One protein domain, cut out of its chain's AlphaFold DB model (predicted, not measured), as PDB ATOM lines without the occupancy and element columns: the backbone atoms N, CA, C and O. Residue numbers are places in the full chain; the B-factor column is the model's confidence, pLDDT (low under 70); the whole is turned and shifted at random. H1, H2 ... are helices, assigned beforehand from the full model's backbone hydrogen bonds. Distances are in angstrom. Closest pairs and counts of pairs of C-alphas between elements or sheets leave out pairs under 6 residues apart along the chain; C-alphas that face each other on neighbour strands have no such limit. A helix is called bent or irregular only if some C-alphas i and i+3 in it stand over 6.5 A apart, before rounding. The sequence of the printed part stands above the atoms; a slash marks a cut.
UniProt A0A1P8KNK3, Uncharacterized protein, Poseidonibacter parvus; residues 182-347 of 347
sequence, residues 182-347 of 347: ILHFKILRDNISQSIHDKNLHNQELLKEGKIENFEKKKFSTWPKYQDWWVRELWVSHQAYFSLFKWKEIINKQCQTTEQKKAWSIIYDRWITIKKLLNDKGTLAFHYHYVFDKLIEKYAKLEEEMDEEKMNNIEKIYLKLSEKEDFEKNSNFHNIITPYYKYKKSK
ATOM      1  N   ILE A 182     184.866 191.624 282.709       93.81
ATOM      2  CA  ILE A 182     185.387 192.990 282.496       93.81
ATOM      3  C   ILE A 182     184.268 193.934 282.041       93.81
ATOM      4  O   ILE A 182     184.106 195.023 282.596       93.81
ATOM      5  N   LEU A 183     183.462 193.504 281.064       93.88
ATOM      6  CA  LEU A 183     182.316 194.273 280.590       93.88
ATOM      7  C   LEU A 183     181.332 194.555 281.730       93.88
ATOM      8  O   LEU A 183     180.929 195.702 281.919       93.88
ATOM      9  N   HIS A 184     180.972 193.541 282.519       93.50
ATOM     10  CA  HIS A 184     180.046 193.726 283.634       93.50
ATOM     11  C   HIS A 184     180.581 194.698 284.693       93.50
ATOM     12  O   HIS A 184     179.814 195.515 285.200       93.50
ATOM     13  N   PHE A 185     181.879 194.650 285.010       93.25
ATOM     14  CA  PHE A 185     182.506 195.616 285.917       93.25
ATOM     15  C   PHE A 185     182.407 197.049 285.387       93.25
ATOM     16  O   PHE A 185     182.060 197.960 286.142       93.25
ATOM     17  N   LYS A 186     182.681 197.248 284.093       92.94
ATOM     18  CA  LYS A 186     182.553 198.558 283.450       92.94
ATOM     19  C   LYS A 186     181.112 199.071 283.504       92.94
ATOM     20  O   LYS A 186     180.892 200.172 283.995       92.94
ATOM     21  N   ILE A 187     180.143 198.256 283.086       91.56
ATOM     22  CA  ILE A 187     178.718 198.622 283.111       91.56
ATOM     23  C   ILE A 187     178.277 198.969 284.534       91.56
ATOM     24  O   ILE A 187     177.625 199.986 284.751       91.56
ATOM     25  N   LEU A 188     178.651 198.156 285.529       91.62
ATOM     26  CA  LEU A 188     178.294 198.425 286.920       91.62
ATOM     27  C   LEU A 188     178.863 199.769 287.391       91.62
ATOM     28  O   LEU A 188     178.149 200.544 288.027       91.62
ATOM     29  N   ARG A 189     180.127 200.059 287.070       90.44
ATOM     30  CA  ARG A 189     180.768 201.333 287.410       90.44
ATOM     31  C   ARG A 189     180.053 202.518 286.769       90.44
ATOM     32  O   ARG A 189     179.798 203.515 287.451       90.44
ATOM     33  N   ASP A 190     179.767 202.422 285.477       89.50
ATOM     34  CA  ASP A 190     179.128 203.493 284.716       89.50
ATOM     35  C   ASP A 190     177.712 203.742 285.261       89.50
ATOM     36  O   ASP A 190     177.373 204.881 285.585       89.50
ATOM     37  N   ASN A 191     176.958 202.677 285.552       89.12
ATOM     38  CA  ASN A 191     175.632 202.751 286.168       89.12
ATOM     39  C   ASN A 191     175.651 203.383 287.568       89.12
ATOM     40  O   ASN A 191     174.775 204.180 287.904       89.12
ATOM     41  N   ILE A 192     176.629 203.040 288.416       87.31
ATOM     42  CA  ILE A 192     176.767 203.664 289.742       87.31
ATOM     43  C   ILE A 192     177.116 205.147 289.591       87.31
ATOM     44  O   ILE A 192     176.546 205.987 290.291       87.31
ATOM     45  N   SER A 193     178.018 205.481 288.666       87.12
ATOM     46  CA  SER A 193     178.434 206.862 288.405       87.12
ATOM     47  C   SER A 193     177.268 207.718 287.906       87.12
ATOM     48  O   SER A 193     177.070 208.823 288.412       87.12
ATOM     49  N   GLN A 194     176.466 207.188 286.982       86.56
ATOM     50  CA  GLN A 194     175.260 207.833 286.470       86.56
ATOM     51  C   GLN A 194     174.207 207.994 287.573       86.56
ATOM     52  O   GLN A 194     173.753 209.102 287.824       86.56
ATOM     53  N   SER A 195     173.929 206.944 288.346       85.75
ATOM     54  CA  SER A 195     172.968 207.006 289.455       85.75
ATOM     55  C   SER A 195     173.360 208.033 290.533       85.75
ATOM     56  O   SER A 195     172.509 208.736 291.082       85.75
ATOM     57  N   ILE A 196     174.660 208.180 290.819       83.81
ATOM     58  CA  ILE A 196     175.178 209.249 291.686       83.81
ATOM     59  C   ILE A 196     174.963 210.627 291.047       83.81
ATOM     60  O   ILE A 196     174.569 211.563 291.747       83.81
ATOM     61  N   HIS A 197     175.234 210.768 289.749       84.88
ATOM     62  CA  HIS A 197     175.034 212.018 289.022       84.88
ATOM     63  C   HIS A 197     173.567 212.463 289.051       84.88
ATOM     64  O   HIS A 197     173.297 213.595 289.451       84.88
ATOM     65  N   ASP A 198     172.639 211.558 288.751       84.12
ATOM     66  CA  ASP A 198     171.200 211.829 288.722       84.12
ATOM     67  C   ASP A 198     170.687 212.267 290.098       84.12
ATOM     68  O   ASP A 198     169.965 213.256 290.222       84.12
ATOM     69  N   LYS A 199     171.146 211.615 291.178       83.00
ATOM     70  CA  LYS A 199     170.819 212.048 292.547       83.00
ATOM     71  C   LYS A 199     171.373 213.425 292.885       83.00
ATOM     72  O   LYS A 199     170.706 214.202 293.562       83.00
ATOM     73  N   ASN A 200     172.583 213.744 292.435       85.19
ATOM     74  CA  ASN A 200     173.142 215.078 292.641       85.19
ATOM     75  C   ASN A 200     172.395 216.149 291.840       85.19
ATOM     76  O   ASN A 200     172.375 217.301 292.272       85.19
ATOM     77  N   LEU A 201     171.854 215.809 290.667       84.69
ATOM     78  CA  LEU A 201     171.041 216.718 289.864       84.69
ATOM     79  C   LEU A 201     169.703 216.979 290.562       84.69
ATOM     80  O   LEU A 201     169.374 218.131 290.831       84.69
ATOM     81  N   HIS A 202     169.023 215.916 290.991       83.56
ATOM     82  CA  HIS A 202     167.771 216.014 291.737       83.56
ATOM     83  C   HIS A 202     167.923 216.822 293.036       83.56
ATOM     84  O   HIS A 202     167.148 217.733 293.316       83.56
ATOM     85  N   ASN A 203     168.985 216.576 293.808       82.94
ATOM     86  CA  ASN A 203     169.247 217.345 295.024       82.94
ATOM     87  C   ASN A 203     169.579 218.826 294.736       82.94
ATOM     88  O   ASN A 203     169.319 219.679 295.584       82.94
ATOM     89  N   GLN A 204     170.128 219.159 293.556       82.19
ATOM     90  CA  GLN A 204     170.322 220.558 293.134       82.19
ATOM     91  C   GLN A 204     169.001 221.252 292.830       82.19
ATOM     92  O   GLN A 204     168.859 222.431 293.141       82.19
ATOM     93  N   GLU A 205     168.048 220.546 292.230       84.75
ATOM     94  CA  GLU A 205     166.706 221.074 291.979       84.75
ATOM     95  C   GLU A 205     165.972 221.325 293.299       84.75
ATOM     96  O   GLU A 205     165.478 222.427 293.521       84.75
ATOM     97  N   LEU A 206     166.027 220.378 294.241       82.62
ATOM     98  CA  LEU A 206     165.431 220.537 295.573       82.62
ATOM     99  C   LEU A 206     166.046 221.690 296.385       82.62
ATOM    100  O   LEU A 206     165.332 222.359 297.132       82.62
ATOM    101  N   LEU A 207     167.348 221.953 296.222       81.38
ATOM    102  CA  LEU A 207     168.016 223.139 296.777       81.38
ATOM    103  C   LEU A 207     167.463 224.438 296.176       81.38
ATOM    104  O   LEU A 207     167.192 225.385 296.908       81.38
ATOM    105  N   LYS A 208     167.279 224.490 294.849       80.31
ATOM    106  CA  LYS A 208     166.709 225.664 294.159       80.31
ATOM    107  C   LYS A 208     165.258 225.921 294.568       80.31
ATOM    108  O   LYS A 208     164.845 227.073 294.631       80.31
ATOM    109  N   GLU A 209     164.512 224.863 294.866       83.88
ATOM    110  CA  GLU A 209     163.140 224.922 295.382       83.88
ATOM    111  C   GLU A 209     163.059 225.242 296.888       83.88
ATOM    112  O   GLU A 209     161.959 225.358 297.425       83.88
ATOM    113  N   GLY A 210     164.193 225.365 297.588       77.12
ATOM    114  CA  GLY A 210     164.237 225.662 299.024       77.12
ATOM    115  C   GLY A 210     163.783 224.511 299.931       77.12
ATOM    116  O   GLY A 210     163.522 224.731 301.110       77.12
ATOM    117  N   LYS A 211     163.684 223.281 299.408       77.06
ATOM    118  CA  LYS A 211     163.276 222.085 300.174       77.06
ATOM    119  C   LYS A 211     164.415 221.472 300.993       77.06
ATOM    120  O   LYS A 211     164.158 220.680 301.894       77.06
ATOM    121  N   ILE A 212     165.664 221.798 300.659       79.88
ATOM    122  CA  ILE A 212     166.873 221.324 301.342       79.88
ATOM    123  C   ILE A 212     167.803 222.525 301.543       79.88
ATOM    124  O   ILE A 212     167.991 223.303 300.616       79.88
ATOM    125  N   GLU A 213     168.395 222.663 302.731       69.06
ATOM    126  CA  GLU A 213     169.281 223.789 303.075       69.06
ATOM    127  C   GLU A 213     170.711 223.616 302.540       69.06
ATOM    128  O   GLU A 213     171.366 224.591 302.178       69.06
ATOM    129  N   ASN A 214     171.211 222.379 302.470       67.88
ATOM    130  CA  ASN A 214     172.517 222.061 301.899       67.88
ATOM    131  C   ASN A 214     172.597 220.573 301.520       67.88
ATOM    132  O   ASN A 214     172.021 219.727 302.205       67.88
ATOM    133  N   PHE A 215     173.344 220.227 300.469       74.75
ATOM    134  CA  PHE A 215     173.714 218.836 300.206       74.75
ATOM    135  C   PHE A 215     175.141 218.736 299.656       74.75
ATOM    136  O   PHE A 215     175.585 219.545 298.839       74.75
ATOM    137  N   GLU A 216     175.857 217.693 300.068       73.00
ATOM    138  CA  GLU A 216     177.189 217.401 299.547       73.00
ATOM    139  C   GLU A 216     177.103 216.653 298.214       73.00
ATOM    140  O   GLU A 216     176.537 215.557 298.129       73.00
ATOM    141  N   LYS A 217     177.710 217.218 297.163       71.12
ATOM    142  CA  LYS A 217     177.857 216.540 295.869       71.12
ATOM    143  C   LYS A 217     178.747 215.315 296.030       71.12
ATOM    144  O   LYS A 217     179.971 215.425 296.095       71.12
ATOM    145  N   LYS A 218     178.136 214.133 296.032       72.56
ATOM    146  CA  LYS A 218     178.875 212.870 296.062       72.56
ATOM    147  C   LYS A 218     179.438 212.605 294.674       72.56
ATOM    148  O   LYS A 218     178.711 212.672 293.693       72.56
ATOM    149  N   LYS A 219     180.721 212.285 294.559       70.62
ATOM    150  CA  LYS A 219     181.290 211.738 293.321       70.62
ATOM    151  C   LYS A 219     181.605 210.274 293.553       70.62
ATOM    152  O   LYS A 219     181.971 209.902 294.667       70.62
ATOM    153  N   PHE A 220     181.459 209.452 292.517       71.81
ATOM    154  CA  PHE A 220     181.982 208.097 292.580       71.81
ATOM    155  C   PHE A 220     183.503 208.187 292.747       71.81
ATOM    156  O   PHE A 220     184.210 208.646 291.849       71.81
ATOM    157  N   SER A 221     183.976 207.831 293.939       65.75
ATOM    158  CA  SER A 221     185.389 207.571 294.190       65.75
ATOM    159  C   SER A 221     185.767 206.289 293.448       65.75
ATOM    160  O   SER A 221     184.911 205.438 293.222       65.75
ATOM    161  N   THR A 222     187.020 206.170 293.021       76.50
ATOM    162  CA  THR A 222     187.552 204.949 292.404       76.50
ATOM    163  C   THR A 222     187.244 203.712 293.249       76.50
ATOM    164  O   THR A 222     186.990 203.807 294.454       76.50
ATOM    165  N   TRP A 223     187.263 202.533 292.623       84.44
ATOM    166  CA  TRP A 223     187.078 201.293 293.368       84.44
ATOM    167  C   TRP A 223     188.135 201.165 294.475       84.44
ATOM    168  O   TRP A 223     189.282 201.574 294.271       84.44
ATOM    169  N   PRO A 224     187.780 200.604 295.645       87.56
ATOM    170  CA  PRO A 224     188.782 200.249 296.637       87.56
ATOM    171  C   PRO A 224     189.716 199.191 296.043       87.56
ATOM    172  O   PRO A 224     189.242 198.195 295.489       87.56
ATOM    173  N   LYS A 225     191.029 199.398 296.179       88.44
ATOM    174  CA  LYS A 225     192.025 198.431 295.709       88.44
ATOM    175  C   LYS A 225     191.831 197.080 296.388       88.44
ATOM    176  O   LYS A 225     191.443 197.025 297.560       88.44
ATOM    177  N   TYR A 226     192.066 196.006 295.645       88.75
ATOM    178  CA  TYR A 226     192.016 194.644 296.174       88.75
ATOM    179  C   TYR A 226     193.429 194.092 296.381       88.75
ATOM    180  O   TYR A 226     194.386 194.635 295.838       88.75
ATOM    181  N   GLN A 227     193.565 193.028 297.172       84.88
ATOM    182  CA  GLN A 227     194.836 192.318 297.342       84.88
ATOM    183  C   GLN A 227     194.670 190.876 296.868       84.88
ATOM    184  O   GLN A 227     193.729 190.194 297.283       84.88
ATOM    185  N   ASP A 228     195.563 190.404 295.998       83.69
ATOM    186  CA  ASP A 228     195.415 189.086 295.369       83.69
ATOM    187  C   ASP A 228     195.607 187.924 296.364       83.69
ATOM    188  O   ASP A 228     194.925 186.896 296.272       83.69
ATOM    189  N   TRP A 229     196.415 188.122 297.418       83.19
ATOM    190  CA  TRP A 229     196.603 187.114 298.473       83.19
ATOM    191  C   TRP A 229     195.292 186.735 299.179       83.19
ATOM    192  O   TRP A 229     195.128 185.577 299.568       83.19
ATOM    193  N   TRP A 230     194.309 187.646 299.254       84.94
ATOM    194  CA  TRP A 230     192.976 187.337 299.786       84.94
ATOM    195  C   TRP A 230     192.299 186.196 299.025       84.94
ATOM    196  O   TRP A 230     191.580 185.382 299.607       84.94
ATOM    197  N   VAL A 231     192.495 186.148 297.706       84.00
ATOM    198  CA  VAL A 231     191.880 185.140 296.843       84.00
ATOM    199  C   VAL A 231     192.681 183.846 296.879       84.00
ATOM    200  O   VAL A 231     192.086 182.767 296.928       84.00
ATOM    201  N   ARG A 232     194.015 183.946 296.899       82.88
ATOM    202  CA  ARG A 232     194.918 182.794 297.017       82.88
ATOM    203  C   ARG A 232     194.699 182.017 298.316       82.88
ATOM    204  O   ARG A 232     194.673 180.791 298.294       82.88
ATOM    205  N   GLU A 233     194.508 182.714 299.430       83.12
ATOM    206  CA  GLU A 233     194.430 182.105 300.763       83.12
ATOM    207  C   GLU A 233     193.008 181.985 301.311       83.12
ATOM    208  O   GLU A 233     192.827 181.649 302.479       83.12
ATOM    209  N   LEU A 234     191.984 182.212 300.485       81.44
ATOM    210  CA  LEU A 234     190.595 182.341 300.938       81.44
ATOM    211  C   LEU A 234     190.111 181.201 301.851       81.44
ATOM    212  O   LEU A 234     189.311 181.426 302.754       81.44
ATOM    213  N   TRP A 235     190.562 179.974 301.588       76.75
ATOM    214  CA  TRP A 235     190.150 178.772 302.323       76.75
ATOM    215  C   TRP A 235     191.162 178.306 303.370       76.75
ATOM    216  O   TRP A 235     190.891 177.355 304.098       76.75
ATOM    217  N   VAL A 236     192.324 178.953 303.425       77.94
ATOM    218  CA  VAL A 236     193.430 178.607 304.326       77.94
ATOM    219  C   VAL A 236     193.515 179.617 305.470       77.94
ATOM    220  O   VAL A 236     193.793 179.245 306.607       77.94
ATOM    221  N   SER A 237     193.209 180.883 305.186       81.00
ATOM    222  CA  SER A 237     193.270 181.990 306.130       81.00
ATOM    223  C   SER A 237     191.885 182.603 306.341       81.00
ATOM    224  O   SER A 237     191.277 183.180 305.439       81.00
ATOM    225  N   HIS A 238     191.391 182.529 307.579       77.12
ATOM    226  CA  HIS A 238     190.161 183.215 307.986       77.12
ATOM    227  C   HIS A 238     190.278 184.741 307.814       77.12
ATOM    228  O   HIS A 238     189.281 185.408 307.543       77.12
ATOM    229  N   GLN A 239     191.496 185.290 307.897       79.06
ATOM    230  CA  GLN A 239     191.774 186.709 307.659       79.06
ATOM    231  C   GLN A 239     191.608 187.066 306.185       79.06
ATOM    232  O   GLN A 239     190.990 188.083 305.883       79.06
ATOM    233  N   ALA A 240     192.089 186.221 305.269       80.75
ATOM    234  CA  ALA A 240     191.876 186.397 303.832       80.75
ATOM    235  C   ALA A 240     190.377 186.393 303.490       80.75
ATOM    236  O   ALA A 240     189.885 187.300 302.814       80.75
ATOM    237  N   TYR A 241     189.629 185.428 304.039       83.75
ATOM    238  CA  TYR A 241     188.174 185.364 303.898       83.75
ATOM    239  C   TYR A 241     187.482 186.626 304.420       83.75
ATOM    240  O   TYR A 241     186.687 187.244 303.706       83.75
ATOM    241  N   PHE A 242     187.803 187.037 305.646       82.19
ATOM    242  CA  PHE A 242     187.179 188.194 306.273       82.19
ATOM    243  C   PHE A 242     187.500 189.500 305.538       82.19
ATOM    244  O   PHE A 242     186.603 190.309 305.290       82.19
ATOM    245  N   SER A 243     188.754 189.679 305.122       83.69
ATOM    246  CA  SER A 243     189.206 190.841 304.349       83.69
ATOM    247  C   SER A 243     188.460 190.944 303.024       83.69
ATOM    248  O   SER A 243     187.925 192.003 302.689       83.69
ATOM    249  N   LEU A 244     188.331 189.827 302.302       87.75
ATOM    250  CA  LEU A 244     187.618 189.791 301.029       87.75
ATOM    251  C   LEU A 244     186.112 190.021 301.196       87.75
ATOM    252  O   LEU A 244     185.486 190.678 300.360       87.75
ATOM    253  N   PHE A 245     185.524 189.504 302.277       87.00
ATOM    254  CA  PHE A 245     184.126 189.750 302.617       87.00
ATOM    255  C   PHE A 245     183.886 191.229 302.949       87.00
ATOM    256  O   PHE A 245     182.956 191.839 302.419       87.00
ATOM    257  N   LYS A 246     184.758 191.853 303.748       86.56
ATOM    258  CA  LYS A 246     184.682 193.288 304.052       86.56
ATOM    259  C   LYS A 246     184.875 194.147 302.811       86.56
ATOM    260  O   LYS A 246     184.127 195.104 302.617       86.56
ATOM    261  N   TRP A 247     185.803 193.778 301.937       89.88
ATOM    262  CA  TRP A 247     185.981 194.440 300.650       89.88
ATOM    263  C   TRP A 247     184.715 194.343 299.777       89.88
ATOM    264  O   TRP A 247     184.243 195.364 299.264       89.88
ATOM    265  N   LYS A 248     184.072 193.163 299.717       92.06
ATOM    266  CA  LYS A 248     182.760 192.983 299.063       92.06
ATOM    267  C   LYS A 248     181.705 193.923 299.645       92.06
ATOM    268  O   LYS A 248     180.949 194.530 298.884       92.06
ATOM    269  N   GLU A 249     181.642 194.050 300.972       88.94
ATOM    270  CA  GLU A 249     180.699 194.938 301.660       88.94
ATOM    271  C   GLU A 249     180.949 196.421 301.356       88.94
ATOM    272  O   GLU A 249     179.987 197.170 301.184       88.94
ATOM    273  N   ILE A 250     182.211 196.860 301.276       89.12
ATOM    274  CA  ILE A 250     182.565 198.252 300.955       89.12
ATOM    275  C   ILE A 250     182.021 198.628 299.576       89.12
ATOM    276  O   ILE A 250     181.345 199.649 299.445       89.12
ATOM    277  N   ILE A 251     182.240 197.780 298.571       88.25
ATOM    278  CA  ILE A 251     181.704 197.998 297.222       88.25
ATOM    279  C   ILE A 251     180.172 197.940 297.228       88.25
ATOM    280  O   ILE A 251     179.507 198.808 296.662       88.25
ATOM    281  N   ASN A 252     179.586 196.985 297.952       90.06
ATOM    282  CA  ASN A 252     178.132 196.853 298.057       90.06
ATOM    283  C   ASN A 252     177.454 198.091 298.684       90.06
ATOM    284  O   ASN A 252     176.294 198.377 298.384       90.06
ATOM    285  N   LYS A 253     178.160 198.841 299.543       88.44
ATOM    286  CA  LYS A 253     177.690 200.123 300.100       88.44
ATOM    287  C   LYS A 253     177.716 201.264 299.080       88.44
ATOM    288  O   LYS A 253     176.965 202.223 299.246       88.44
ATOM    289  N   GLN A 254     178.550 201.176 298.045       86.00
ATOM    290  CA  GLN A 254     178.570 202.144 296.942       86.00
ATOM    291  C   GLN A 254     177.399 201.921 295.970       86.00
ATOM    292  O   GLN A 254     176.934 202.873 295.343       86.00
ATOM    293  N   CYS A 255     176.875 200.693 295.888       87.38
ATOM    294  CA  CYS A 255     175.665 200.373 295.134       87.38
ATOM    295  C   CYS A 255     174.422 201.001 295.785       87.38
ATOM    296  O   CYS A 255     174.077 200.725 296.939       87.38
ATOM    297  N   GLN A 256     173.713 201.823 295.021       85.19
ATOM    298  CA  GLN A 256     172.575 202.597 295.494       85.19
ATOM    299  C   GLN A 256     171.246 201.851 295.375       85.19
ATOM    300  O   GLN A 256     170.398 201.983 296.257       85.19
ATOM    301  N   THR A 257     171.062 201.090 294.296       87.31
ATOM    302  CA  THR A 257     169.819 200.355 294.018       87.31
ATOM    303  C   THR A 257     169.943 198.880 294.391       87.31
ATOM    304  O   THR A 257     171.044 198.352 294.575       87.31
ATOM    305  N   THR A 258     168.810 198.185 294.523       86.56
ATOM    306  CA  THR A 258     168.827 196.751 294.857       86.56
ATOM    307  C   THR A 258     169.351 195.910 293.693       86.56
ATOM    308  O   THR A 258     170.028 194.905 293.896       86.56
ATOM    309  N   GLU A 259     169.114 196.375 292.472       88.00
ATOM    310  CA  GLU A 259     169.555 195.798 291.209       88.00
ATOM    311  C   GLU A 259     171.076 195.891 291.089       88.00
ATOM    312  O   GLU A 259     171.723 194.894 290.779       88.00
ATOM    313  N   GLN A 260     171.666 197.044 291.432       89.69
ATOM    314  CA  GLN A 260     173.122 197.214 291.478       89.69
ATOM    315  C   GLN A 260     173.767 196.265 292.496       89.69
ATOM    316  O   GLN A 260     174.788 195.655 292.195       89.69
ATOM    317  N   LYS A 261     173.155 196.083 293.673       91.19
ATOM    318  CA  LYS A 261     173.650 195.143 294.698       91.19
ATOM    319  C   LYS A 261     173.583 193.688 294.226       91.19
ATOM    320  O   LYS A 261     174.530 192.927 294.424       91.19
ATOM    321  N   LYS A 262     172.487 193.296 293.563       90.88
ATOM    322  CA  LYS A 262     172.348 191.965 292.945       90.88
ATOM    323  C   LYS A 262     173.394 191.752 291.850       90.88
ATOM    324  O   LYS A 262     174.070 190.725 291.851       90.88
ATOM    325  N   ALA A 263     173.563 192.731 290.961       90.62
ATOM    326  CA  ALA A 263     174.563 192.693 289.901       90.62
ATOM    327  C   ALA A 263     175.982 192.581 290.473       90.62
ATOM    328  O   ALA A 263     176.747 191.727 290.031       90.62
ATOM    329  N   TRP A 264     176.306 193.367 291.505       94.69
ATOM    330  CA  TRP A 264     177.586 193.283 292.202       94.69
ATOM    331  C   TRP A 264     177.842 191.889 292.769       94.69
ATOM    332  O   TRP A 264     178.920 191.347 292.550       94.69
ATOM    333  N   SER A 265     176.861 191.265 293.433       92.44
ATOM    334  CA  SER A 265     177.049 189.905 293.954       92.44
ATOM    335  C   SER A 265     177.405 188.917 292.845       92.44
ATOM    336  O   SER A 265     178.352 188.156 293.000       92.44
ATOM    337  N   ILE A 266     176.706 188.975 291.707       92.19
ATOM    338  CA  ILE A 266     176.970 188.092 290.561       92.19
ATOM    339  C   ILE A 266     178.363 188.351 289.974       92.19
ATOM    340  O   ILE A 266     179.084 187.407 289.651       92.19
ATOM    341  N   ILE A 267     178.746 189.621 289.822       93.44
ATOM    342  CA  ILE A 267     180.059 190.016 289.293       93.44
ATOM    343  C   ILE A 267     181.171 189.532 290.217       93.44
ATOM    344  O   ILE A 267     182.116 188.906 289.747       93.44
ATOM    345  N   TYR A 268     181.029 189.767 291.519       94.06
ATOM    346  CA  TYR A 268     181.975 189.339 292.539       94.06
ATOM    347  C   TYR A 268     182.160 187.819 292.547       94.06
ATOM    348  O   TYR A 268     183.292 187.341 292.515       94.06
ATOM    349  N   ASP A 269     181.064 187.054 292.529       91.69
ATOM    350  CA  ASP A 269     181.129 185.591 292.562       91.69
ATOM    351  C   ASP A 269     181.837 185.047 291.304       91.69
ATOM    352  O   ASP A 269     182.687 184.155 291.392       91.69
ATOM    353  N   ARG A 270     181.558 185.632 290.128       92.75
ATOM    354  CA  ARG A 270     182.241 185.284 288.869       92.75
ATOM    355  C   ARG A 270     183.716 185.678 288.885       92.75
ATOM    356  O   ARG A 270     184.552 184.872 288.492       92.75
ATOM    357  N   TRP A 271     184.039 186.880 289.358       94.25
ATOM    358  CA  TRP A 271     185.412 187.376 289.460       94.25
ATOM    359  C   TRP A 271     186.266 186.493 290.375       94.25
ATOM    360  O   TRP A 271     187.322 186.031 289.946       94.25
ATOM    361  N   ILE A 272     185.773 186.153 291.572       91.81
ATOM    362  CA  ILE A 272     186.459 185.221 292.481       91.81
ATOM    363  C   ILE A 272     186.640 183.854 291.841       91.81
ATOM    364  O   ILE A 272     187.698 183.249 291.988       91.81
ATOM    365  N   THR A 273     185.615 183.345 291.159       90.00
ATOM    366  CA  THR A 273     185.695 182.028 290.520       90.00
ATOM    367  C   THR A 273     186.798 182.004 289.467       90.00
ATOM    368  O   THR A 273     187.607 181.082 289.458       90.00
ATOM    369  N   ILE A 274     186.884 183.042 288.628       90.00
ATOM    370  CA  ILE A 274     187.948 183.175 287.626       90.00
ATOM    371  C   ILE A 274     189.317 183.287 288.303       90.00
ATOM    372  O   ILE A 274     190.213 182.517 287.970       90.00
ATOM    373  N   LYS A 275     189.480 184.188 289.280       90.31
ATOM    374  CA  LYS A 275     190.753 184.375 289.993       90.31
ATOM    375  C   LYS A 275     191.222 183.092 290.690       90.31
ATOM    376  O   LYS A 275     192.399 182.756 290.608       90.31
ATOM    377  N   LYS A 276     190.313 182.327 291.305       88.38
ATOM    378  CA  LYS A 276     190.620 181.008 291.887       88.38
ATOM    379  C   LYS A 276     191.073 180.000 290.840       88.38
ATOM    380  O   LYS A 276     192.106 179.378 291.031       88.38
ATOM    381  N   LEU A 277     190.344 179.881 289.728       86.69
ATOM    382  CA  LEU A 277     190.719 178.972 288.643       86.69
ATOM    383  C   LEU A 277     192.110 179.294 288.088       86.69
ATOM    384  O   LEU A 277     192.875 178.381 287.803       86.69
ATOM    385  N   LEU A 278     192.441 180.579 287.951       86.69
ATOM    386  CA  LEU A 278     193.773 181.008 287.534       86.69
ATOM    387  C   LEU A 278     194.828 180.681 288.611       86.69
ATOM    388  O   LEU A 278     195.882 180.146 288.283       86.69
ATOM    389  N   ASN A 279     194.529 180.904 289.895       86.06
ATOM    390  CA  ASN A 279     195.425 180.554 291.004       86.06
ATOM    391  C   ASN A 279     195.707 179.046 291.100       86.06
ATOM    392  O   ASN A 279     196.856 178.662 291.309       86.06
ATOM    393  N   ASP A 280     194.704 178.195 290.873       84.44
ATOM    394  CA  ASP A 280     194.854 176.733 290.859       84.44
ATOM    395  C   ASP A 280     195.787 176.251 289.735       84.44
ATOM    396  O   ASP A 280     196.401 175.187 289.831       84.44
ATOM    397  N   LYS A 281     195.908 177.032 288.656       81.88
ATOM    398  CA  LYS A 281     196.825 176.772 287.535       81.88
ATOM    399  C   LYS A 281     198.233 177.328 287.770       81.88
ATOM    400  O   LYS A 281     199.140 177.015 286.999       81.88
ATOM    401  N   GLY A 282     198.438 178.102 288.836       80.25
ATOM    402  CA  GLY A 282     199.743 178.605 289.252       80.25
ATOM    403  C   GLY A 282     200.447 179.412 288.160       80.25
ATOM    404  O   GLY A 282     199.833 180.234 287.479       80.25
ATOM    405  N   THR A 283     201.745 179.162 287.980       81.44
ATOM    406  CA  THR A 283     202.610 179.914 287.054       81.44
ATOM    407  C   THR A 283     202.122 179.886 285.606       81.44
ATOM    408  O   THR A 283     202.292 180.871 284.894       81.44
ATOM    409  N   LEU A 284     201.451 178.806 285.186       77.19
ATOM    410  CA  LEU A 284     200.910 178.650 283.829       77.19
ATOM    411  C   LEU A 284     199.829 179.691 283.495       77.19
ATOM    412  O   LEU A 284     199.596 180.003 282.331       77.19
ATOM    413  N   ALA A 285     199.156 180.233 284.511       80.94
ATOM    414  CA  ALA A 285     198.080 181.204 284.354       80.94
ATOM    415  C   ALA A 285     198.500 182.641 284.695       80.94
ATOM    416  O   ALA A 285     197.664 183.543 284.645       80.94
ATOM    417  N   PHE A 286     199.776 182.897 285.000       84.44
ATOM    418  CA  PHE A 286     200.243 184.242 285.362       84.44
ATOM    419  C   PHE A 286     200.031 185.257 284.243       84.44
ATOM    420  O   PHE A 286     199.617 186.382 284.509       84.44
ATOM    421  N   HIS A 287     200.233 184.855 282.984       82.19
ATOM    422  CA  HIS A 287     199.952 185.742 281.855       82.19
ATOM    423  C   HIS A 287     198.458 186.069 281.740       82.19
ATOM    424  O   HIS A 287     198.093 187.216 281.497       82.19
ATOM    425  N   TYR A 288     197.584 185.089 281.986       86.81
ATOM    426  CA  TYR A 288     196.136 185.311 282.018       86.81
ATOM    427  C   TYR A 288     195.724 186.247 283.154       86.81
ATOM    428  O   TYR A 288     194.928 187.152 282.917       86.81
ATOM    429  N   HIS A 289     196.278 186.062 284.357       86.75
ATOM    430  CA  HIS A 289     196.085 186.978 285.487       86.75
ATOM    431  C   HIS A 289     196.500 188.398 285.123       86.75
ATOM    432  O   HIS A 289     195.685 189.310 285.205       86.75
ATOM    433  N   TYR A 290     197.719 188.566 284.610       87.38
ATOM    434  CA  TYR A 290     198.243 189.874 284.232       87.38
ATOM    435  C   TYR A 290     197.367 190.582 283.189       87.38
ATOM    436  O   TYR A 290     197.029 191.758 283.344       87.38
ATOM    437  N   VAL A 291     196.962 189.875 282.126       88.25
ATOM    438  CA  VAL A 291     196.082 190.441 281.091       88.25
ATOM    439  C   VAL A 291     194.701 190.766 281.670       88.25
ATOM    440  O   VAL A 291     194.142 191.820 281.359       88.25
ATOM    441  N   PHE A 292     194.150 189.898 282.522       90.69
ATOM    442  CA  PHE A 292     192.859 190.126 283.167       90.69
ATOM    443  C   PHE A 292     192.878 191.396 284.021       90.69
ATOM    444  O   PHE A 292     192.014 192.258 283.849       90.69
ATOM    445  N   ASP A 293     193.892 191.548 284.870       90.25
ATOM    446  CA  ASP A 293     194.022 192.680 285.786       90.25
ATOM    447  C   ASP A 293     194.238 193.988 285.032       90.25
ATOM    448  O   ASP A 293     193.544 194.972 285.287       90.25
ATOM    449  N   LYS A 294     195.091 193.974 284.005       91.25
ATOM    450  CA  LYS A 294     195.334 195.135 283.145       91.25
ATOM    451  C   LYS A 294     194.075 195.613 282.419       91.25
ATOM    452  O   LYS A 294     193.844 196.816 282.283       91.25
ATOM    453  N   LEU A 295     193.252 194.693 281.912       91.94
ATOM    454  CA  LEU A 295     192.007 195.067 281.238       91.94
ATOM    455  C   LEU A 295     190.930 195.511 282.229       91.94
ATOM    456  O   LEU A 295     190.201 196.461 281.936       91.94
ATOM    457  N   ILE A 296     190.833 194.877 283.400       92.12
ATOM    458  CA  ILE A 296     189.948 195.354 284.467       92.12
ATOM    459  C   ILE A 296     190.350 196.774 284.895       92.12
ATOM    460  O   ILE A 296     189.484 197.647 284.979       92.12
ATOM    461  N   GLU A 297     191.636 197.052 285.089       91.69
ATOM    462  CA  GLU A 297     192.131 198.394 285.398       91.69
ATOM    463  C   GLU A 297     191.737 199.390 284.295       91.69
ATOM    464  O   GLU A 297     191.114 200.420 284.565       91.69
ATOM    465  N   LYS A 298     191.991 199.051 283.027       92.44
ATOM    466  CA  LYS A 298     191.676 199.918 281.884       92.44
ATOM    467  C   LYS A 298     190.183 200.251 281.773       92.44
ATOM    468  O   LYS A 298     189.818 201.412 281.580       92.44
ATOM    469  N   TYR A 299     189.312 199.244 281.842       91.44
ATOM    470  CA  TYR A 299     187.882 199.409 281.561       91.44
ATOM    471  C   TYR A 299     187.063 199.767 282.803       91.44
ATOM    472  O   TYR A 299     186.120 200.556 282.714       91.44
ATOM    473  N   ALA A 300     187.427 199.226 283.962       89.31
ATOM    474  CA  ALA A 300     186.686 199.396 285.200       89.31
ATOM    475  C   ALA A 300     187.413 200.247 286.247       89.31
ATOM    476  O   ALA A 300     186.744 200.673 287.182       89.31
ATOM    477  N   LYS A 301     188.706 200.569 286.091       89.44
ATOM    478  CA  LYS A 301     189.531 201.270 287.103       89.44
ATOM    479  C   LYS A 301     189.567 200.554 288.451       89.44
ATOM    480  O   LYS A 301     189.532 201.194 289.502       89.44
ATOM    481  N   LEU A 302     189.518 199.228 288.416       89.75
ATOM    482  CA  LEU A 302     189.752 198.405 289.592       89.75
ATOM    483  C   LEU A 302     191.221 197.986 289.562       89.75
ATOM    484  O   LEU A 302     191.655 197.343 288.612       89.75
ATOM    485  N   GLU A 303     191.956 198.392 290.590       88.25
ATOM    486  CA  GLU A 303     193.401 198.203 290.710       88.25
ATOM    487  C   GLU A 303     193.721 197.215 291.833       88.25
ATOM    488  O   GLU A 303     193.035 197.173 292.862       88.25
ATOM    489  N   GLU A 304     194.798 196.462 291.645       86.19
ATOM    490  CA  GLU A 304     195.445 195.717 292.721       86.19
ATOM    491  C   GLU A 304     196.306 196.665 293.577       86.19
ATOM    492  O   GLU A 304     196.875 197.647 293.084       86.19
ATOM    493  N   GLU A 305     196.383 196.410 294.882       87.19
ATOM    494  CA  GLU A 305     197.344 197.078 295.757       87.19
ATOM    495  C   GLU A 305     198.713 196.405 295.653       87.19
ATOM    496  O   GLU A 305     198.888 195.277 296.099       87.19
ATOM    497  N   MET A 306     199.685 197.137 295.107       82.44
ATOM    498  CA  MET A 306     201.064 196.668 294.920       82.44
ATOM    499  C   MET A 306     202.038 197.260 295.950       82.44
ATOM    500  O   MET A 306     203.209 196.895 295.970       82.44
ATOM    501  N   ASP A 307     201.587 198.201 296.786       83.69
ATOM    502  CA  ASP A 307     202.417 198.836 297.809       83.69
ATOM    503  C   ASP A 307     202.599 197.909 299.023       83.69
ATOM    504  O   ASP A 307     201.668 197.686 299.805       83.69
ATOM    505  N   GLU A 308     203.814 197.381 299.189       80.00
ATOM    506  CA  GLU A 308     204.176 196.439 300.255       80.00
ATOM    507  C   GLU A 308     203.911 196.992 301.664       80.00
ATOM    508  O   GLU A 308     203.453 196.256 302.544       80.00
ATOM    509  N   GLU A 309     204.145 198.285 301.909       79.12
ATOM    510  CA  GLU A 309     203.900 198.884 303.226       79.12
ATOM    511  C   GLU A 309     202.403 198.917 303.536       79.12
ATOM    512  O   GLU A 309     201.973 198.591 304.650       79.12
ATOM    513  N   LYS A 310     201.580 199.267 302.541       78.25
ATOM    514  CA  LYS A 310     200.120 199.265 302.685       78.25
ATOM    515  C   LYS A 310     199.567 197.857 302.820       78.25
ATOM    516  O   LYS A 310     198.676 197.657 303.644       78.25
ATOM    517  N   MET A 311     200.100 196.888 302.078       76.31
ATOM    518  CA  MET A 311     199.699 195.486 302.203       76.31
ATOM    519  C   MET A 311     199.943 194.962 303.620       76.31
ATOM    520  O   MET A 311     198.994 194.526 304.273       76.31
ATOM    521  N   ASN A 312     201.160 195.139 304.143       76.69
ATOM    522  CA  ASN A 312     201.524 194.738 305.505       76.69
ATOM    523  C   ASN A 312     200.680 195.449 306.581       76.69
ATOM    524  O   ASN A 312     200.337 194.876 307.617       76.69
ATOM    525  N   ASN A 313     200.337 196.722 306.366       78.62
ATOM    526  CA  ASN A 313     199.488 197.470 307.291       78.62
ATOM    527  C   ASN A 313     198.034 196.985 307.269       78.62
ATOM    528  O   ASN A 313     197.411 196.880 308.325       78.62
ATOM    529  N   ILE A 314     197.496 196.670 306.091       74.69
ATOM    530  CA  ILE A 314     196.137 196.143 305.932       74.69
ATOM    531  C   ILE A 314     196.017 194.759 306.575       74.69
ATOM    532  O   ILE A 314     195.060 194.519 307.310       74.69
ATOM    533  N   GLU A 315     197.012 193.893 306.394       74.62
ATOM    534  CA  GLU A 315     197.082 192.595 307.072       74.62
ATOM    535  C   GLU A 315     197.030 192.760 308.603       74.62
ATOM    536  O   GLU A 315     196.176 192.176 309.272       74.62
ATOM    537  N   LYS A 316     197.850 193.662 309.166       79.31
ATOM    538  CA  LYS A 316     197.837 193.992 310.607       79.31
ATOM    539  C   LYS A 316     196.501 194.556 311.095       79.31
ATOM    540  O   LYS A 316     196.122 194.322 312.245       79.31
ATOM    541  N   ILE A 317     195.799 195.333 310.269       78.06
ATOM    542  CA  ILE A 317     194.469 195.863 310.604       78.06
ATOM    543  C   ILE A 317     193.460 194.717 310.692       78.06
ATOM    544  O   ILE A 317     192.709 194.648 311.667       78.06
ATOM    545  N   TYR A 318     193.452 193.812 309.713       75.19
ATOM    546  CA  TYR A 318     192.513 192.695 309.698       75.19
ATOM    547  C   TYR A 318     192.807 191.653 310.775       75.19
ATOM    548  O   TYR A 318     191.856 191.147 311.363       75.19
ATOM    549  N   LEU A 319     194.075 191.432 311.132       75.75
ATOM    550  CA  LEU A 319     194.465 190.669 312.322       75.75
ATOM    551  C   LEU A 319     193.754 191.197 313.578       75.75
ATOM    552  O   LEU A 319     192.974 190.484 314.205       75.75
ATOM    553  N   LYS A 320     193.896 192.495 313.870       78.81
ATOM    554  CA  LYS A 320     193.253 193.139 315.032       78.81
ATOM    555  C   LYS A 320     191.725 193.146 314.978       78.81
ATOM    556  O   LYS A 320     191.076 193.237 316.018       78.81
ATOM    557  N   LEU A 321     191.138 193.159 313.780       72.56
ATOM    558  CA  LEU A 321     189.685 193.073 313.611       72.56
ATOM    559  C   LEU A 321     189.188 191.644 313.840       72.56
ATOM    560  O   LEU A 321     188.180 191.475 314.516       72.56
ATOM    561  N   SER A 322     189.915 190.641 313.343       67.50
ATOM    562  CA  SER A 322     189.589 189.226 313.531       67.50
ATOM    563  C   SER A 322     189.678 188.798 314.997       67.50
ATOM    564  O   SER A 322     188.804 188.087 315.466       67.50
ATOM    565  N   GLU A 323     190.640 189.324 315.763       75.62
ATOM    566  CA  GLU A 323     190.743 189.092 317.215       75.62
ATOM    567  C   GLU A 323     189.531 189.611 318.007       75.62
ATOM    568  O   GLU A 323     189.267 189.157 319.118       75.62
ATOM    569  N   LYS A 324     188.801 190.591 317.458       75.38
ATOM    570  CA  LYS A 324     187.608 191.176 318.085       75.38
ATOM    571  C   LYS A 324     186.312 190.509 317.639       75.38
ATOM    572  O   LYS A 324     185.269 190.792 318.231       75.38
ATOM    573  N   GLU A 325     186.350 189.697 316.587       68.19
ATOM    574  CA  GLU A 325     185.181 188.960 316.132       68.19
ATOM    575  C   GLU A 325     185.019 187.655 316.904       68.19
ATOM    576  O   GLU A 325     185.953 186.892 317.127       68.19
ATOM    577  N   ASP A 326     183.780 187.405 317.307       66.38
ATOM    578  CA  ASP A 326     183.372 186.174 317.961       66.38
ATOM    579  C   ASP A 326     182.916 185.177 316.886       66.38
ATOM    580  O   ASP A 326     181.768 185.215 316.430       66.38
ATOM    581  N   PHE A 327     183.838 184.315 316.452       63.59
ATOM    582  CA  PHE A 327     183.582 183.289 315.435       63.59
ATOM    583  C   PHE A 327     182.672 182.149 315.926       63.59
ATOM    584  O   PHE A 327     182.265 181.314 315.118       63.59
ATOM    585  N   GLU A 328     182.321 182.106 317.216       62.22
ATOM    586  CA  GLU A 328     181.400 181.105 317.772       62.22
ATOM    587  C   GLU A 328     179.924 181.498 317.576       62.22
ATOM    588  O   GLU A 328     179.023 180.657 317.670       62.22
ATOM    589  N   LYS A 329     179.643 182.765 317.238       59.06
ATOM    590  CA  LYS A 329     178.288 183.228 316.918       59.06
ATOM    591  C   LYS A 329     177.862 182.768 315.528       59.06
ATOM    592  O   LYS A 329     178.099 183.428 314.518       59.06
ATOM    593  N   ASN A 330     177.133 181.656 315.484       55.50
ATOM    594  CA  ASN A 330     176.412 181.237 314.287       55.50
ATOM    595  C   ASN A 330     175.444 182.336 313.829       55.50
ATOM    596  O   ASN A 330     174.596 182.796 314.595       55.50
ATOM    597  N   SER A 331     175.530 182.728 312.557       55.59
ATOM    598  CA  SER A 331     174.500 183.578 311.957       55.59
ATOM    599  C   SER A 331     173.130 182.893 312.061       55.59
ATOM    600  O   SER A 331     173.036 181.672 311.927       55.59
ATOM    601  N   ASN A 332     172.050 183.666 312.231       53.38
ATOM    602  CA  ASN A 332     170.675 183.142 312.347       53.38
ATOM    603  C   ASN A 332     170.227 182.273 311.147       53.38
ATOM    604  O   ASN A 332     169.195 181.610 311.215       53.38
ATOM    605  N   PHE A 333     170.993 182.273 310.052       52.38
ATOM    606  CA  PHE A 333     170.748 181.497 308.837       52.38
ATOM    607  C   PHE A 333     171.655 180.261 308.697       52.38
ATOM    608  O   PHE A 333     171.491 179.492 307.749       52.38
ATOM    609  N   HIS A 334     172.600 180.035 309.615       53.56
ATOM    610  CA  HIS A 334     173.476 178.868 309.583       53.56
ATOM    611  C   HIS A 334     172.760 177.644 310.167       53.56
ATOM    612  O   HIS A 334     172.846 177.348 311.356       53.56
ATOM    613  N   ASN A 335     172.016 176.929 309.320       59.97
ATOM    614  CA  ASN A 335     171.375 175.678 309.710       59.97
ATOM    615  C   ASN A 335     172.251 174.491 309.291       59.97
ATOM    616  O   ASN A 335     172.241 174.076 308.131       59.97
ATOM    617  N   ILE A 336     173.001 173.940 310.250       66.75
ATOM    618  CA  ILE A 336     173.881 172.769 310.059       66.75
ATOM    619  C   ILE A 336     173.076 171.572 309.512       66.75
ATOM    620  O   ILE A 336     173.572 170.764 308.727       66.75
ATOM    621  N   ILE A 337     171.794 171.487 309.879       65.75
ATOM    622  CA  ILE A 337     170.876 170.437 309.443       65.75
ATOM    623  C   ILE A 337     170.117 170.910 308.198       65.75
ATOM    624  O   ILE A 337     168.987 171.404 308.270       65.75
ATOM    625  N   THR A 338     170.726 170.722 307.030       72.31
ATOM    626  CA  THR A 338     170.081 171.038 305.749       72.31
ATOM    627  C   THR A 338     168.957 170.042 305.417       72.31
ATOM    628  O   THR A 338     168.999 168.883 305.850       72.31
ATOM    629  N   PRO A 339     167.949 170.431 304.606       77.50
ATOM    630  CA  PRO A 339     166.934 169.499 304.106       77.50
ATOM    631  C   PRO A 339     167.542 168.271 303.411       77.50
ATOM    632  O   PRO A 339     167.041 167.161 303.569       77.50
ATOM    633  N   TYR A 340     168.669 168.447 302.716       71.81
ATOM    634  CA  TYR A 340     169.395 167.352 302.072       71.81
ATOM    635  C   TYR A 340     170.056 166.398 303.076       71.81
ATOM    636  O   TYR A 340     169.996 165.183 302.900       71.81
ATOM    637  N   TYR A 341     170.625 166.913 304.170       76.69
ATOM    638  CA  TYR A 341     171.117 166.072 305.263       76.69
ATOM    639  C   TYR A 341     169.978 165.254 305.897       76.69
ATOM    640  O   TYR A 341     170.139 164.055 306.127       76.69
ATOM    641  N   LYS A 342     168.799 165.865 306.105       85.62
ATOM    642  CA  LYS A 342     167.601 165.148 306.585       85.62
ATOM    643  C   LYS A 342     167.171 164.048 305.612       85.62
ATOM    644  O   LYS A 342     166.923 162.932 306.050       85.62
ATOM    645  N   TYR A 343     167.157 164.340 304.310       82.75
ATOM    646  CA  TYR A 343     166.892 163.353 303.261       82.75
ATOM    647  C   TYR A 343     167.890 162.184 303.301       82.75
ATOM    648  O   TYR A 343     167.478 161.026 303.305       82.75
ATOM    649  N   LYS A 344     169.195 162.467 303.406       76.19
ATOM    650  CA  LYS A 344     170.246 161.442 303.490       76.19
ATOM    651  C   LYS A 344     170.132 160.575 304.746       76.19
ATOM    652  O   LYS A 344     170.490 159.415 304.688       76.19
ATOM    653  N   LYS A 345     169.638 161.127 305.857       76.19
ATOM    654  CA  LYS A 345     169.371 160.379 307.096       76.19
ATOM    655  C   LYS A 345     168.096 159.523 307.015       76.19
ATOM    656  O   LYS A 345     167.944 158.593 307.796       76.19
ATOM    657  N   SER A 346     167.163 159.873 306.127       77.81
ATOM    658  CA  SER A 346     165.906 159.136 305.911       77.81
ATOM    659  C   SER A 346     166.001 157.998 304.885       77.81
ATOM    660  O   SER A 346     165.032 157.262 304.719       77.81
ATOM    661  N   LYS A 347     167.140 157.875 304.197       60.66
ATOM    662  CA  LYS A 347     167.534 156.717 303.387       60.66
ATOM    663  C   LYS A 347     168.548 155.895 304.162       60.66
ATOM    664  O   LYS A 347     168.526 154.662 303.976       60.66
TER     665      LYS A 347
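What this domain is: This is residues 182 to 347 of the 347 residues of an uncharacterized protein of Poseidonibacter parvus (UniProt A0A1P8KNK3). Helix H4 runs through the middle of a loose helical body, with H5 folded back beside it and the first end of H1 packed on both; H1 then runs on as a long arm. H3 folds back into H4, H6 crosses the first end of H3, and a tail with H7, residues 328 to 347, sticks out. The printed part has 166 residues, with seven named helices in order H1 to H7 and no named strand: all helix. It is loose, with a radius of gyration of the C-alphas of 20.2 A and spans of 67 by 45 by 34 A.

Where its parts are: H1, residues 182 to 208, begins at C-alpha (185.387, 192.990, 282.496) and is 39.4 A long. H2 is residues 229 to 232. H3, residues 238 to 254, measures 24.8 A, and H4, residues 258 to 280, 33.1 A. H5, residues 282 to 300, 24.9 A, is irregular, C-alphas 284 and 287 being 7.4 A apart, with a kink of 31 degrees near residue 289. H6 is residues 308 to 322, 21.0 A. H7, residues 339 to 346, ends at C-alpha (165.906, 159.136, 305.911).

How they stand to each other: H1, H4 and H5 form an up and down bundle, each running against the one before. Residues 184 to 192 of H1 touch H4, closest C-alphas His 184 and Ile 267 at 6.8 A, at a shallow tilt of 28 degrees. H4 and H5 are a hairpin, closest C-alphas Leu 278 and Ala 285 at 5.4 A. H3 and H4, also a hairpin, only just touch, with 3 pairs of C-alphas within 8 A, the closest Asn 252 and Lys 261 at 5.9 A. H2 touches H3, closest C-alphas Trp 230 and Ala 240 at 4.3 A. H6 touches H3 about perpendicular, at 83 degrees, closest C-alphas Gln 239 and Tyr 318 at 6.4 A. Every O i to N i+4 pair is within hydrogen-bond range in H1, H3, H4, H6 and H7, and 12 of 15 in H5; H2 is too short for such a pair.

The domain as a whole: The C-alphas farthest apart, of Lys 208 and Lys 347, are 69.6 A apart. The printed part has no cut; the links H1 to H2 and H6 to H7 are long. Mean pLDDT of the printed part is 82.0; residues 325 to 337 are among those under 70.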